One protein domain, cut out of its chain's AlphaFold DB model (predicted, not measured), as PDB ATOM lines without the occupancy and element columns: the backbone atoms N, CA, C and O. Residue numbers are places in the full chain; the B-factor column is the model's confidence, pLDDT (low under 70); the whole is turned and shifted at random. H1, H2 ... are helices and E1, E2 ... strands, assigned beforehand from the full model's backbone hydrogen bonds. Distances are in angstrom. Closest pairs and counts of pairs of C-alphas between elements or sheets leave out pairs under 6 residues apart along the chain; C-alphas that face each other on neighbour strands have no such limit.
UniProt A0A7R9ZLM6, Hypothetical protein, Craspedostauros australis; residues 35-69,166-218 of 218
ATOM      1  N   ASP A  35     -38.866  44.540  17.630       93.19
ATOM      2  CA  ASP A  35     -39.898  43.723  18.290       93.19
ATOM      3  C   ASP A  35     -40.714  42.869  17.300       93.19
ATOM      4  O   ASP A  35     -40.978  41.694  17.559       93.19
ATOM      5  N   GLY A  36     -40.978  43.408  16.105       92.38
ATOM      6  CA  GLY A  36     -41.547  42.725  14.949       92.38
ATOM      7  C   GLY A  36     -40.944  41.343  14.631       92.38
ATOM      8  O   GLY A  36     -41.654  40.460  14.137       92.38
ATOM      9  N   VAL A  37     -39.667  41.104  14.941       95.19
ATOM     10  CA  VAL A  37     -39.028  39.779  14.856       95.19
ATOM     11  C   VAL A  37     -39.218  38.979  16.147       95.19
ATOM     12  O   VAL A  37     -39.639  37.820  16.089       95.19
ATOM     13  N   TRP A  38     -38.938  39.584  17.301       94.94
ATOM     14  CA  TRP A  38     -38.840  38.897  18.595       94.94
ATOM     15  C   TRP A  38     -40.187  38.442  19.178       94.94
ATOM     16  O   TRP A  38     -40.255  37.365  19.763       94.94
ATOM     17  N   GLU A  39     -41.288  39.151  18.899       92.50
ATOM     18  CA  GLU A  39     -42.666  38.688  19.176       92.50
ATOM     19  C   GLU A  39     -42.993  37.334  18.505       92.50
ATOM     20  O   GLU A  39     -43.999  36.693  18.812       92.50
ATOM     21  N   ARG A  40     -42.197  36.923  17.507       93.25
ATOM     22  CA  ARG A  40     -42.490  35.812  16.587       93.25
ATOM     23  C   ARG A  40     -41.353  34.788  16.513       93.25
ATOM     24  O   ARG A  40     -41.531  33.730  15.902       93.25
ATOM     25  N   ALA A  41     -40.191  35.054  17.104       95.38
ATOM     26  CA  ALA A  41     -39.013  34.192  17.068       95.38
ATOM     27  C   ALA A  41     -38.143  34.399  18.314       95.38
ATOM     28  O   ALA A  41     -37.850  35.531  18.682       95.38
ATOM     29  N   THR A  42     -37.684  33.309  18.932       96.75
ATOM     30  CA  THR A  42     -36.672  33.392  19.994       96.75
ATOM     31  C   THR A  42     -35.288  33.668  19.397       96.75
ATOM     32  O   THR A  42     -35.056  33.427  18.207       96.75
ATOM     33  N   GLY A  43     -34.340  34.117  20.226       95.56
ATOM     34  CA  GLY A  43     -32.945  34.310  19.810       95.56
ATOM     35  C   GLY A  43     -32.326  33.053  19.186       95.56
ATOM     36  O   GLY A  43     -31.698  33.136  18.136       95.56
ATOM     37  N   GLU A  44     -32.578  31.871  19.759       96.62
ATOM     38  CA  GLU A  44     -32.090  30.597  19.210       96.62
ATOM     39  C   GLU A  44     -32.815  30.188  17.913       96.62
ATOM     40  O   GLU A  44     -32.195  29.606  17.026       96.62
ATOM     41  N   ASP A  45     -34.093  30.545  17.729       96.50
ATOM     42  CA  ASP A  45     -34.771  30.378  16.435       96.50
ATOM     43  C   ASP A  45     -34.064  31.209  15.349       96.50
ATOM     44  O   ASP A  45     -33.714  30.677  14.294       96.50
ATOM     45  N   ALA A  46     -33.777  32.485  15.632       96.19
ATOM     46  CA  ALA A  46     -33.051  33.362  14.719       96.19
ATOM     47  C   ALA A  46     -31.623  32.850  14.444       96.19
ATOM     48  O   ALA A  46     -31.245  32.706  13.279       96.19
ATOM     49  N   LEU A  47     -30.858  32.486  15.481       95.12
ATOM     50  CA  LEU A  47     -29.510  31.915  15.349       95.12
ATOM     51  C   LEU A  47     -29.503  30.624  14.522       95.12
ATOM     52  O   LEU A  47     -28.635  30.461  13.665       95.12
ATOM     53  N   ARG A  48     -30.483  29.728  14.692       95.88
ATOM     54  CA  ARG A  48     -30.626  28.526  13.854       95.88
ATOM     55  C   ARG A  48     -30.844  28.884  12.382       95.88
ATOM     56  O   ARG A  48     -30.319  28.218  11.495       95.88
ATOM     57  N   TRP A  49     -31.592  29.947  12.089       95.50
ATOM     58  CA  TRP A  49     -31.810  30.392  10.709       95.50
ATOM     59  C   TRP A  49     -30.541  30.997  10.092       95.50
ATOM     60  O   TRP A  49     -30.243  30.703   8.935       95.50
ATOM     61  N   VAL A  50     -29.770  31.759  10.878       94.25
ATOM     62  CA  VAL A  50     -28.439  32.269  10.505       94.25
ATOM     63  C   VAL A  50     -27.473  31.113  10.216       94.25
ATOM     64  O   VAL A  50     -26.935  31.029   9.112       94.25
ATOM     65  N   ARG A  51     -27.298  30.186  11.172       93.31
ATOM     66  CA  ARG A  51     -26.411  29.011  11.062       93.31
ATOM     67  C   ARG A  51     -26.705  28.207   9.792       93.31
ATOM     68  O   ARG A  51     -25.794  27.949   9.009       93.31
ATOM     69  N   ASN A  52     -27.977  27.885   9.539       94.31
ATOM     70  CA  ASN A  52     -28.376  27.110   8.361       94.31
ATOM     71  C   ASN A  52     -28.080  27.839   7.036       94.31
ATOM     72  O   ASN A  52     -27.658  27.195   6.079       94.31
ATOM     73  N   PHE A  53     -28.267  29.162   6.966       93.50
ATOM     74  CA  PHE A  53     -27.972  29.945   5.758       93.50
ATOM     75  C   PHE A  53     -26.475  29.960   5.422       93.50
ATOM     76  O   PHE A  53     -26.093  29.783   4.261       93.50
ATOM     77  N   TYR A  54     -25.612  30.140   6.426       91.00
ATOM     78  CA  TYR A  54     -24.164  30.079   6.221       91.00
ATOM     79  C   TYR A  54     -23.704  28.663   5.843       91.00
ATOM     80  O   TYR A  54     -22.946  28.519   4.884       91.00
ATOM     81  N   ALA A  55     -24.222  27.622   6.504       90.19
ATOM     82  CA  ALA A  55     -23.921  26.228   6.170       90.19
ATOM     83  C   ALA A  55     -24.318  25.862   4.724       90.19
ATOM     84  O   ALA A  55     -23.516  25.278   3.994       90.19
ATOM     85  N   GLU A  56     -25.510  26.271   4.261       89.12
ATOM     86  CA  GLU A  56     -25.935  26.064   2.868       89.12
ATOM     87  C   GLU A  56     -24.975  26.749   1.880       89.12
ATOM     88  O   GLU A  56     -24.603  26.170   0.855       89.12
ATOM     89  N   ARG A  57     -24.528  27.973   2.194       86.19
ATOM     90  CA  ARG A  57     -23.585  28.719   1.349       86.19
ATOM     91  C   ARG A  57     -22.194  28.090   1.305       86.19
ATOM     92  O   ARG A  57     -21.615  28.068   0.221       86.19
ATOM     93  N   ILE A  58     -21.688  27.564   2.421       86.19
ATOM     94  CA  ILE A  58     -20.405  26.842   2.483       86.19
ATOM     95  C   ILE A  58     -20.482  25.581   1.608       86.19
ATOM     96  O   ILE A  58     -19.747  25.483   0.624       86.19
ATOM     97  N   ALA A  59     -21.480  24.719   1.829       87.50
ATOM     98  CA  ALA A  59     -21.689  23.507   1.029       87.50
ATOM     99  C   ALA A  59     -21.885  23.794  -0.477       87.50
ATOM    100  O   ALA A  59     -21.511  23.001  -1.346       87.50
ATOM    101  N   LYS A  60     -22.466  24.949  -0.828       85.69
ATOM    102  CA  LYS A  60     -22.637  25.400  -2.221       85.69
ATOM    103  C   LYS A  60     -21.340  25.908  -2.862       85.69
ATOM    104  O   LYS A  60     -21.232  25.872  -4.089       85.69
ATOM    105  N   LEU A  61     -20.366  26.365  -2.074       82.88
ATOM    106  CA  LEU A  61     -19.020  26.714  -2.540       82.88
ATOM    107  C   LEU A  61     -18.143  25.465  -2.685       82.88
ATOM    108  O   LEU A  61     -17.499  25.301  -3.720       82.88
ATOM    109  N   GLU A  62     -18.192  24.543  -1.724       86.69
ATOM    110  CA  GLU A  62     -17.467  23.262  -1.762       86.69
ATOM    111  C   GLU A  62     -17.832  22.445  -3.006       86.69
ATOM    112  O   GLU A  62     -16.962  22.129  -3.814       86.69
ATOM    113  N   ARG A  63     -19.133  22.237  -3.263       85.75
ATOM    114  CA  ARG A  63     -19.633  21.564  -4.482       85.75
ATOM    115  C   ARG A  63     -19.140  22.210  -5.786       85.75
ATOM    116  O   ARG A  63     -19.010  21.523  -6.797       85.75
ATOM    117  N   ARG A  64     -18.872  23.522  -5.790       83.00
ATOM    118  CA  ARG A  64     -18.303  24.241  -6.946       83.00
ATOM    119  C   ARG A  64     -16.789  24.062  -7.054       83.00
ATOM    120  O   ARG A  64     -16.292  23.960  -8.173       83.00
ATOM    121  N   LYS A  65     -16.072  23.984  -5.926       82.56
ATOM    122  CA  LYS A  65     -14.639  23.654  -5.885       82.56
ATOM    123  C   LYS A  65     -14.401  22.238  -6.419       82.56
ATOM    124  O   LYS A  65     -13.626  22.086  -7.355       82.56
ATOM    125  N   SER A  66     -15.134  21.238  -5.922       81.56
ATOM    126  CA  SER A  66     -14.987  19.840  -6.362       81.56
ATOM    127  C   SER A  66     -15.282  19.652  -7.853       81.56
ATOM    128  O   SER A  66     -14.530  18.968  -8.537       81.56
ATOM    129  N   ARG A  67     -16.315  20.322  -8.394       79.75
ATOM    130  CA  ARG A  67     -16.606  20.290  -9.842       79.75
ATOM    131  C   ARG A  67     -15.460  20.848 -10.694       79.75
ATOM    132  O   ARG A  67     -15.149  20.250 -11.713       79.75
ATOM    133  N   ARG A  68     -14.824  21.953 -10.274       75.69
ATOM    134  CA  ARG A  68     -13.668  22.538 -10.982       75.69
ATOM    135  C   ARG A  68     -12.422  21.653 -10.923       75.69
ATOM    136  O   ARG A  68     -11.703  21.558 -11.906       75.69
ATOM    137  N   LEU A  69     -12.181  20.996  -9.788       73.00
ATOM    138  CA  LEU A  69     -11.062  20.061  -9.658       73.00
ATOM    139  C   LEU A  69     -11.232  18.866 -10.611       73.00
ATOM    140  O   LEU A  69     -10.295  18.534 -11.328       73.00
ATOM    141  N   VAL A 166     -28.801  37.231   4.942       93.31
ATOM    142  CA  VAL A 166     -29.236  36.527   6.157       93.31
ATOM    143  C   VAL A 166     -30.515  37.166   6.720       93.31
ATOM    144  O   VAL A 166     -31.463  36.465   7.073       93.31
ATOM    145  N   ALA A 167     -30.565  38.504   6.742       94.81
ATOM    146  CA  ALA A 167     -31.703  39.286   7.220       94.81
ATOM    147  C   ALA A 167     -32.988  38.988   6.428       94.81
ATOM    148  O   ALA A 167     -34.036  38.754   7.029       94.81
ATOM    149  N   ASP A 168     -32.898  38.881   5.097       93.94
ATOM    150  CA  ASP A 168     -33.992  38.420   4.234       93.94
ATOM    151  C   ASP A 168     -34.590  37.089   4.702       93.94
ATOM    152  O   ASP A 168     -35.808  36.916   4.698       93.94
ATOM    153  N   VAL A 169     -33.748  36.123   5.081       94.81
ATOM    154  CA  VAL A 169     -34.200  34.792   5.510       94.81
ATOM    155  C   VAL A 169     -34.888  34.861   6.870       94.81
ATOM    156  O   VAL A 169     -35.916  34.203   7.049       94.81
ATOM    157  N   ILE A 170     -34.390  35.689   7.796       96.00
ATOM    158  CA  ILE A 170     -35.054  35.961   9.080       96.00
ATOM    159  C   ILE A 170     -36.434  36.579   8.824       96.00
ATOM    160  O   ILE A 170     -37.447  35.993   9.210       96.00
ATOM    161  N   VAL A 171     -36.496  37.699   8.098       95.06
ATOM    162  CA  VAL A 171     -37.745  38.418   7.803       95.06
ATOM    163  C   VAL A 171     -38.739  37.510   7.069       95.06
ATOM    164  O   VAL A 171     -39.879  37.374   7.507       95.06
ATOM    165  N   ARG A 172     -38.329  36.772   6.025       94.75
ATOM    166  CA  ARG A 172     -39.206  35.815   5.313       94.75
ATOM    167  C   ARG A 172     -39.731  34.690   6.212       94.75
ATOM    168  O   ARG A 172     -40.856  34.232   5.995       94.75
ATOM    169  N   ARG A 173     -38.956  34.218   7.198       95.44
ATOM    170  CA  ARG A 173     -39.404  33.188   8.156       95.44
ATOM    171  C   ARG A 173     -40.387  33.761   9.175       95.44
ATOM    172  O   ARG A 173     -41.433  33.147   9.387       95.44
ATOM    173  N   VAL A 174     -40.134  34.960   9.701       95.75
ATOM    174  CA  VAL A 174     -41.083  35.699  10.552       95.75
ATOM    175  C   VAL A 174     -42.401  35.960   9.815       95.75
ATOM    176  O   VAL A 174     -43.464  35.575  10.304       95.75
ATOM    177  N   LEU A 175     -42.352  36.513   8.600       94.62
ATOM    178  CA  LEU A 175     -43.534  36.767   7.769       94.62
ATOM    179  C   LEU A 175     -44.315  35.482   7.456       94.62
ATOM    180  O   LEU A 175     -45.545  35.494   7.421       94.62
ATOM    181  N   ASN A 176     -43.638  34.342   7.283       95.12
ATOM    182  CA  ASN A 176     -44.319  33.055   7.124       95.12
ATOM    183  C   ASN A 176     -44.971  32.538   8.415       95.12
ATOM    184  O   ASN A 176     -45.976  31.835   8.311       95.12
ATOM    185  N   LYS A 177     -44.474  32.891   9.609       94.81
ATOM    186  CA  LYS A 177     -45.208  32.654  10.865       94.81
ATOM    187  C   LYS A 177     -46.456  33.544  10.939       94.81
ATOM    188  O   LYS A 177     -47.542  33.016  11.164       94.81
ATOM    189  N   VAL A 178     -46.339  34.847  10.639       93.88
ATOM    190  CA  VAL A 178     -47.489  35.782  10.559       93.88
ATOM    191  C   VAL A 178     -48.568  35.253   9.619       93.88
ATOM    192  O   VAL A 178     -49.737  35.198   9.996       93.88
ATOM    193  N   ARG A 179     -48.172  34.842   8.408       94.25
ATOM    194  CA  ARG A 179     -49.074  34.330   7.371       94.25
ATOM    195  C   ARG A 179     -49.964  33.199   7.890       94.25
ATOM    196  O   ARG A 179     -51.174  33.262   7.699       94.25
ATOM    197  N   ARG A 180     -49.368  32.214   8.579       93.19
ATOM    198  CA  ARG A 180     -50.085  31.085   9.197       93.19
ATOM    199  C   ARG A 180     -51.014  31.566  10.312       93.19
ATOM    200  O   ARG A 180     -52.207  31.322  10.245       93.19
ATOM    201  N   VAL A 181     -50.490  32.316  11.285       92.94
ATOM    202  CA  VAL A 181     -51.249  32.791  12.465       92.94
ATOM    203  C   VAL A 181     -52.429  33.702  12.093       92.94
ATOM    204  O   VAL A 181     -53.382  33.825  12.858       92.94
ATOM    205  N   LYS A 182     -52.388  34.360  10.929       89.50
ATOM    206  CA  LYS A 182     -53.469  35.223  10.422       89.50
ATOM    207  C   LYS A 182     -54.265  34.612   9.258       89.50
ATOM    208  O   LYS A 182     -55.038  35.345   8.648       89.50
ATOM    209  N   ASN A 183     -54.091  33.319   8.958       92.75
ATOM    210  CA  ASN A 183     -54.786  32.582   7.889       92.75
ATOM    211  C   ASN A 183     -54.762  33.283   6.511       92.75
ATOM    212  O   ASN A 183     -55.736  33.260   5.763       92.75
ATOM    213  N   ILE A 184     -53.642  33.923   6.166       91.88
ATOM    214  CA  ILE A 184     -53.467  34.595   4.871       91.88
ATOM    215  C   ILE A 184     -52.902  33.585   3.864       91.88
ATOM    216  O   ILE A 184     -51.920  32.902   4.146       91.88
ATOM    217  N   SER A 185     -53.501  33.498   2.675       89.38
ATOM    218  CA  SER A 185     -53.176  32.464   1.682       89.38
ATOM    219  C   SER A 185     -51.700  32.475   1.260       89.38
ATOM    220  O   SER A 185     -51.001  31.474   1.420       89.38
ATOM    221  N   SER A 186     -51.179  33.612   0.791       93.88
ATOM    222  CA  SER A 186     -49.807  33.735   0.275       93.88
ATOM    223  C   SER A 186     -48.986  34.821   0.976       93.88
ATOM    224  O   SER A 186     -49.516  35.756   1.576       93.88
ATOM    225  N   LEU A 187     -47.654  34.708   0.904       91.19
ATOM    226  CA  LEU A 187     -46.751  35.752   1.404       91.19
ATOM    227  C   LEU A 187     -46.938  37.061   0.622       91.19
ATOM    228  O   LEU A 187     -46.866  38.140   1.198       91.19
ATOM    229  N   GLN A 188     -47.250  36.965  -0.672       91.50
ATOM    230  CA  GLN A 188     -47.551  38.121  -1.510       91.50
ATOM    231  C   GLN A 188     -48.844  38.822  -1.068       91.50
ATOM    232  O   GLN A 188     -48.837  40.040  -0.960       91.50
ATOM    233  N   ALA A 189     -49.898  38.077  -0.712       90.81
ATOM    234  CA  ALA A 189     -51.147  38.634  -0.179       90.81
ATOM    235  C   ALA A 189     -50.982  39.275   1.214       90.81
ATOM    236  O   ALA A 189     -51.718  40.197   1.558       90.81
ATOM    237  N   LEU A 190     -50.009  38.812   2.013       91.19
ATOM    238  CA  LEU A 190     -49.607  39.496   3.246       91.19
ATOM    239  C   LEU A 190     -48.923  40.833   2.919       91.19
ATOM    240  O   LEU A 190     -49.332  41.856   3.452       91.19
ATOM    241  N   MET A 191     -47.927  40.828   2.027       90.56
ATOM    242  CA  MET A 191     -47.134  42.020   1.685       90.56
ATOM    243  C   MET A 191     -47.905  43.060   0.852       90.56
ATOM    244  O   MET A 191     -47.552  44.236   0.878       90.56
ATOM    245  N   SER A 192     -48.954  42.655   0.128       91.44
ATOM    246  CA  SER A 192     -49.805  43.533  -0.690       91.44
ATOM    247  C   SER A 192     -50.953  44.192   0.086       91.44
ATOM    248  O   SER A 192     -51.888  44.708  -0.529       91.44
ATOM    249  N   LEU A 193     -50.939  44.148   1.422       88.81
ATOM    250  CA  LEU A 193     -51.926  44.858   2.234       88.81
ATOM    251  C   LEU A 193     -51.784  46.382   2.055       88.81
ATOM    252  O   LEU A 193     -50.661  46.892   2.100       88.81
ATOM    253  N   PRO A 194     -52.889  47.140   1.915       89.31
ATOM    254  CA  PRO A 194     -52.834  48.599   1.875       89.31
ATOM    255  C   PRO A 194     -52.145  49.194   3.111       89.31
ATOM    256  O   PRO A 194     -52.290  48.690   4.229       89.31
ATOM    257  N   GLN A 195     -51.412  50.293   2.919       89.00
ATOM    258  CA  GLN A 195     -50.753  51.009   4.012       89.00
ATOM    259  C   GLN A 195     -51.791  51.499   5.034       89.00
ATOM    260  O   GLN A 195     -52.775  52.144   4.683       89.00
ATOM    261  N   GLY A 196     -51.582  51.181   6.314       89.62
ATOM    262  CA  GLY A 196     -52.530  51.508   7.378       89.62
ATOM    263  C   GLY A 196     -52.474  50.530   8.550       89.62
ATOM    264  O   GLY A 196     -51.585  49.679   8.634       89.62
ATOM    265  N   ARG A 197     -53.453  50.632   9.459       87.88
ATOM    266  CA  ARG A 197     -53.516  49.846  10.710       87.88
ATOM    267  C   ARG A 197     -53.434  48.333  10.473       87.88
ATOM    268  O   ARG A 197     -52.760  47.641  11.228       87.88
ATOM    269  N   ALA A 198     -54.073  47.829   9.415       86.94
ATOM    270  CA  ALA A 198     -54.087  46.404   9.080       86.94
ATOM    271  C   ALA A 198     -52.728  45.861   8.599       86.94
ATOM    272  O   ALA A 198     -52.465  44.673   8.787       86.94
ATOM    273  N   ARG A 199     -51.878  46.712   8.003       90.31
ATOM    274  CA  ARG A 199     -50.512  46.371   7.583       90.31
ATOM    275  C   ARG A 199     -49.535  46.460   8.762       90.31
ATOM    276  O   ARG A 199     -48.845  45.477   9.024       90.31
ATOM    277  N   ARG A 200     -49.582  47.543   9.556       87.56
ATOM    278  CA  ARG A 200     -48.805  47.688  10.814       87.56
ATOM    279  C   ARG A 200     -49.038  46.538  11.786       87.56
ATOM    280  O   ARG A 200     -48.122  45.787  12.082       87.56
ATOM    281  N   SER A 201     -50.300  46.264  12.124       86.00
ATOM    282  CA  SER A 201     -50.706  45.165  13.020       86.00
ATOM    283  C   SER A 201     -50.327  43.744  12.551       86.00
ATOM    284  O   SER A 201     -50.646  42.773  13.247       86.00
ATOM    285  N   LYS A 202     -49.731  43.580  11.364       87.38
ATOM    286  CA  LYS A 202     -49.353  42.277  10.807       87.38
ATOM    287  C   LYS A 202     -47.871  42.190  10.454       87.38
ATOM    288  O   LYS A 202     -47.279  41.160  10.764       87.38
ATOM    289  N   HIS A 203     -47.298  43.187   9.772       85.12
ATOM    290  CA  HIS A 203     -45.964  43.028   9.183       85.12
ATOM    291  C   HIS A 203     -45.140  44.294   8.867       85.12
ATOM    292  O   HIS A 203     -44.030  44.141   8.361       85.12
ATOM    293  N   ASP A 204     -45.667  45.509   9.048       81.62
ATOM    294  CA  ASP A 204     -45.000  46.738   8.565       81.62
ATOM    295  C   ASP A 204     -43.654  46.964   9.273       81.62
ATOM    296  O   ASP A 204     -42.628  47.171   8.633       81.62
ATOM    297  N   ASP A 205     -43.661  46.802  10.594       84.50
ATOM    298  CA  ASP A 205     -42.570  47.173  11.496       84.50
ATOM    299  C   ASP A 205     -41.550  46.026  11.714       84.50
ATOM    300  O   ASP A 205     -40.822  45.989  12.705       84.50
ATOM    301  N   ILE A 206     -41.486  45.050  10.794       92.56
ATOM    302  CA  ILE A 206     -40.615  43.862  10.887       92.56
ATOM    303  C   ILE A 206     -39.314  44.092  10.110       92.56
ATOM    304  O   ILE A 206     -39.256  43.888   8.896       92.56
ATOM    305  N   THR A 207     -38.245  44.457  10.821       93.00
ATOM    306  CA  THR A 207     -36.908  44.668  10.244       93.00
ATOM    307  C   THR A 207     -35.839  43.870  10.989       93.00
ATOM    308  O   THR A 207     -35.972  43.582  12.178       93.00
ATOM    309  N   ALA A 208     -34.775  43.489  10.278       96.25
ATOM    310  CA  ALA A 208     -33.623  42.791  10.835       96.25
ATOM    311  C   ALA A 208     -32.337  43.196  10.104       96.25
ATOM    312  O   ALA A 208     -32.347  43.431   8.896       96.25
ATOM    313  N   SER A 209     -31.228  43.199  10.832       95.94
ATOM    314  CA  SER A 209     -29.860  43.311  10.345       95.94
ATOM    315  C   SER A 209     -29.008  42.239  11.024       95.94
ATOM    316  O   SER A 209     -29.274  41.837  12.159       95.94
ATOM    317  N   VAL A 210     -28.000  41.741  10.313       94.88
ATOM    318  CA  VAL A 210     -27.111  40.675  10.782       94.88
ATOM    319  C   VAL A 210     -25.679  41.106  10.501       94.88
ATOM    320  O   VAL A 210     -25.316  41.302   9.343       94.88
ATOM    321  N   VAL A 211     -24.893  41.265  11.562       93.44
ATOM    322  CA  VAL A 211     -23.490  41.685  11.505       93.44
ATOM    323  C   VAL A 211     -22.615  40.465  11.748       93.44
ATOM    324  O   VAL A 211     -22.726  39.816  12.788       93.44
ATOM    325  N   ASP A 212     -21.758  40.156  10.782       90.56
ATOM    326  CA  ASP A 212     -20.727  39.127  10.907       90.56
ATOM    327  C   ASP A 212     -19.557  39.693  11.725       90.56
ATOM    328  O   ASP A 212     -19.007  40.739  11.375       90.56
ATOM    329  N   LEU A 213     -19.206  39.040  12.832       90.69
ATOM    330  CA  LEU A 213     -18.145  39.508  13.726       90.69
ATOM    331  C   LEU A 213     -16.755  39.008  13.325       90.69
ATOM    332  O   LEU A 213     -15.763  39.557  13.801       90.69
ATOM    333  N   SER A 214     -16.654  38.017  12.433       84.56
ATOM    334  CA  SER A 214     -15.365  37.414  12.060       84.56
ATOM    335  C   SER A 214     -14.363  38.415  11.472       84.56
ATOM    336  O   SER A 214     -13.160  38.250  11.649       84.56
ATOM    337  N   ALA A 215     -14.843  39.494  10.845       80.69
ATOM    338  CA  ALA A 215     -14.007  40.569  10.307       80.69
ATOM    339  C   ALA A 215     -13.428  41.523  11.374       80.69
ATOM    340  O   ALA A 215     -12.504  42.276  11.077       80.69
ATOM    341  N   PHE A 216     -13.968  41.514  12.597       82.38
ATOM    342  CA  PHE A 216     -13.572  42.412  13.693       82.38
ATOM    343  C   PHE A 216     -12.712  41.722  14.758       82.38
ATOM    344  O   PHE A 216     -12.234  42.384  15.678       82.38
ATOM    345  N   VAL A 217     -12.531  40.402  14.658       76.44
ATOM    346  CA  VAL A 217     -11.882  39.584  15.689       76.44
ATOM    347  C   VAL A 217     -10.716  38.791  15.091       76.44
ATOM    348  O   VAL A 217     -10.750  37.564  14.999       76.44
ATOM    349  N   SER A 218      -9.678  39.529  14.684       59.28
ATOM    350  CA  SER A 218      -8.343  38.984  14.388       59.28
ATOM    351  C   SER A 218      -7.561  38.716  15.666       59.28
ATOM    352  O   SER A 218      -7.759  39.426  16.674       59.28
TER     353      SER A 218
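This is residues 35 to 69 and 166 to 218 of the 218 residues of the protein "Hypothetical protein" of Craspedostauros australis (UniProt A0A7R9ZLM6). A small body is built round helix H3, with the short helices H1 and H4 packed on it and strand E1 passing its first end; the long helix H2 meets that same end, and its residues 55 to 69 stick out as a free arm. The last residues, 212 to 218, also stand free as a tail. The printed part has 88 residues, with five named helices and one named strand in the order H1, H2, H3, H4, H5, E1, and its class is mostly helix. It is loose, with a radius of gyration of the C-alphas of 16.7 A, and elongated, spanning 54 by 31 by 21 A.

H1, residues 35 to 38, and H2, residues 43 to 69, meet only through their tight link. H3, residues 166 to 181, is the hub. With residues 166 to 170 alone it touches residues 46 to 53 of H2, at a steep tilt of 53 degrees, opposite ways; the closest C-alphas, of Val 50 and Val 166, are 6.1 A apart. H1 and H3 only just touch, with 3 pairs of C-alphas within 8 A, the closest being Val 37 and Val 174 at 6.3 A. H4, residues 187 to 191, touches H3, with the C-alphas of Arg 179 and Leu 187 closest at 6.6 A. H5, residues 197 to 200, touches no helix. E1, residues 208 to 212, pairs with no named strand; its closest C-alpha to H3 is that of Ala 208, 5.4 A from that of Ala 167. Every O i to N i+4 pair is within hydrogen-bond range in H3 and H4, and 22 of 23 are in H2; H1 and H5 are too short for such a pair.

H1 begins at C-alpha 35 (-39.898, 43.723, 18.290). H2 is 39.4 A long from first to last C-alpha and ends at C-alpha 69 (-11.062, 20.061, -9.658). H3 is 23.2 A long, and E1, 13.4 A long, ends at C-alpha 212 (-20.727, 39.127, 10.907).

The two farthest C-alphas, of Leu 69 and Arg 197, are 55.7 A apart. Residues 70 to 165 are not printed, and C-alphas 69 and 166 are 29.2 A apart across this cut. Of the links printed whole, none is long. The mean pLDDT of the printed part is 90.1, and residue 218 alone is under 70.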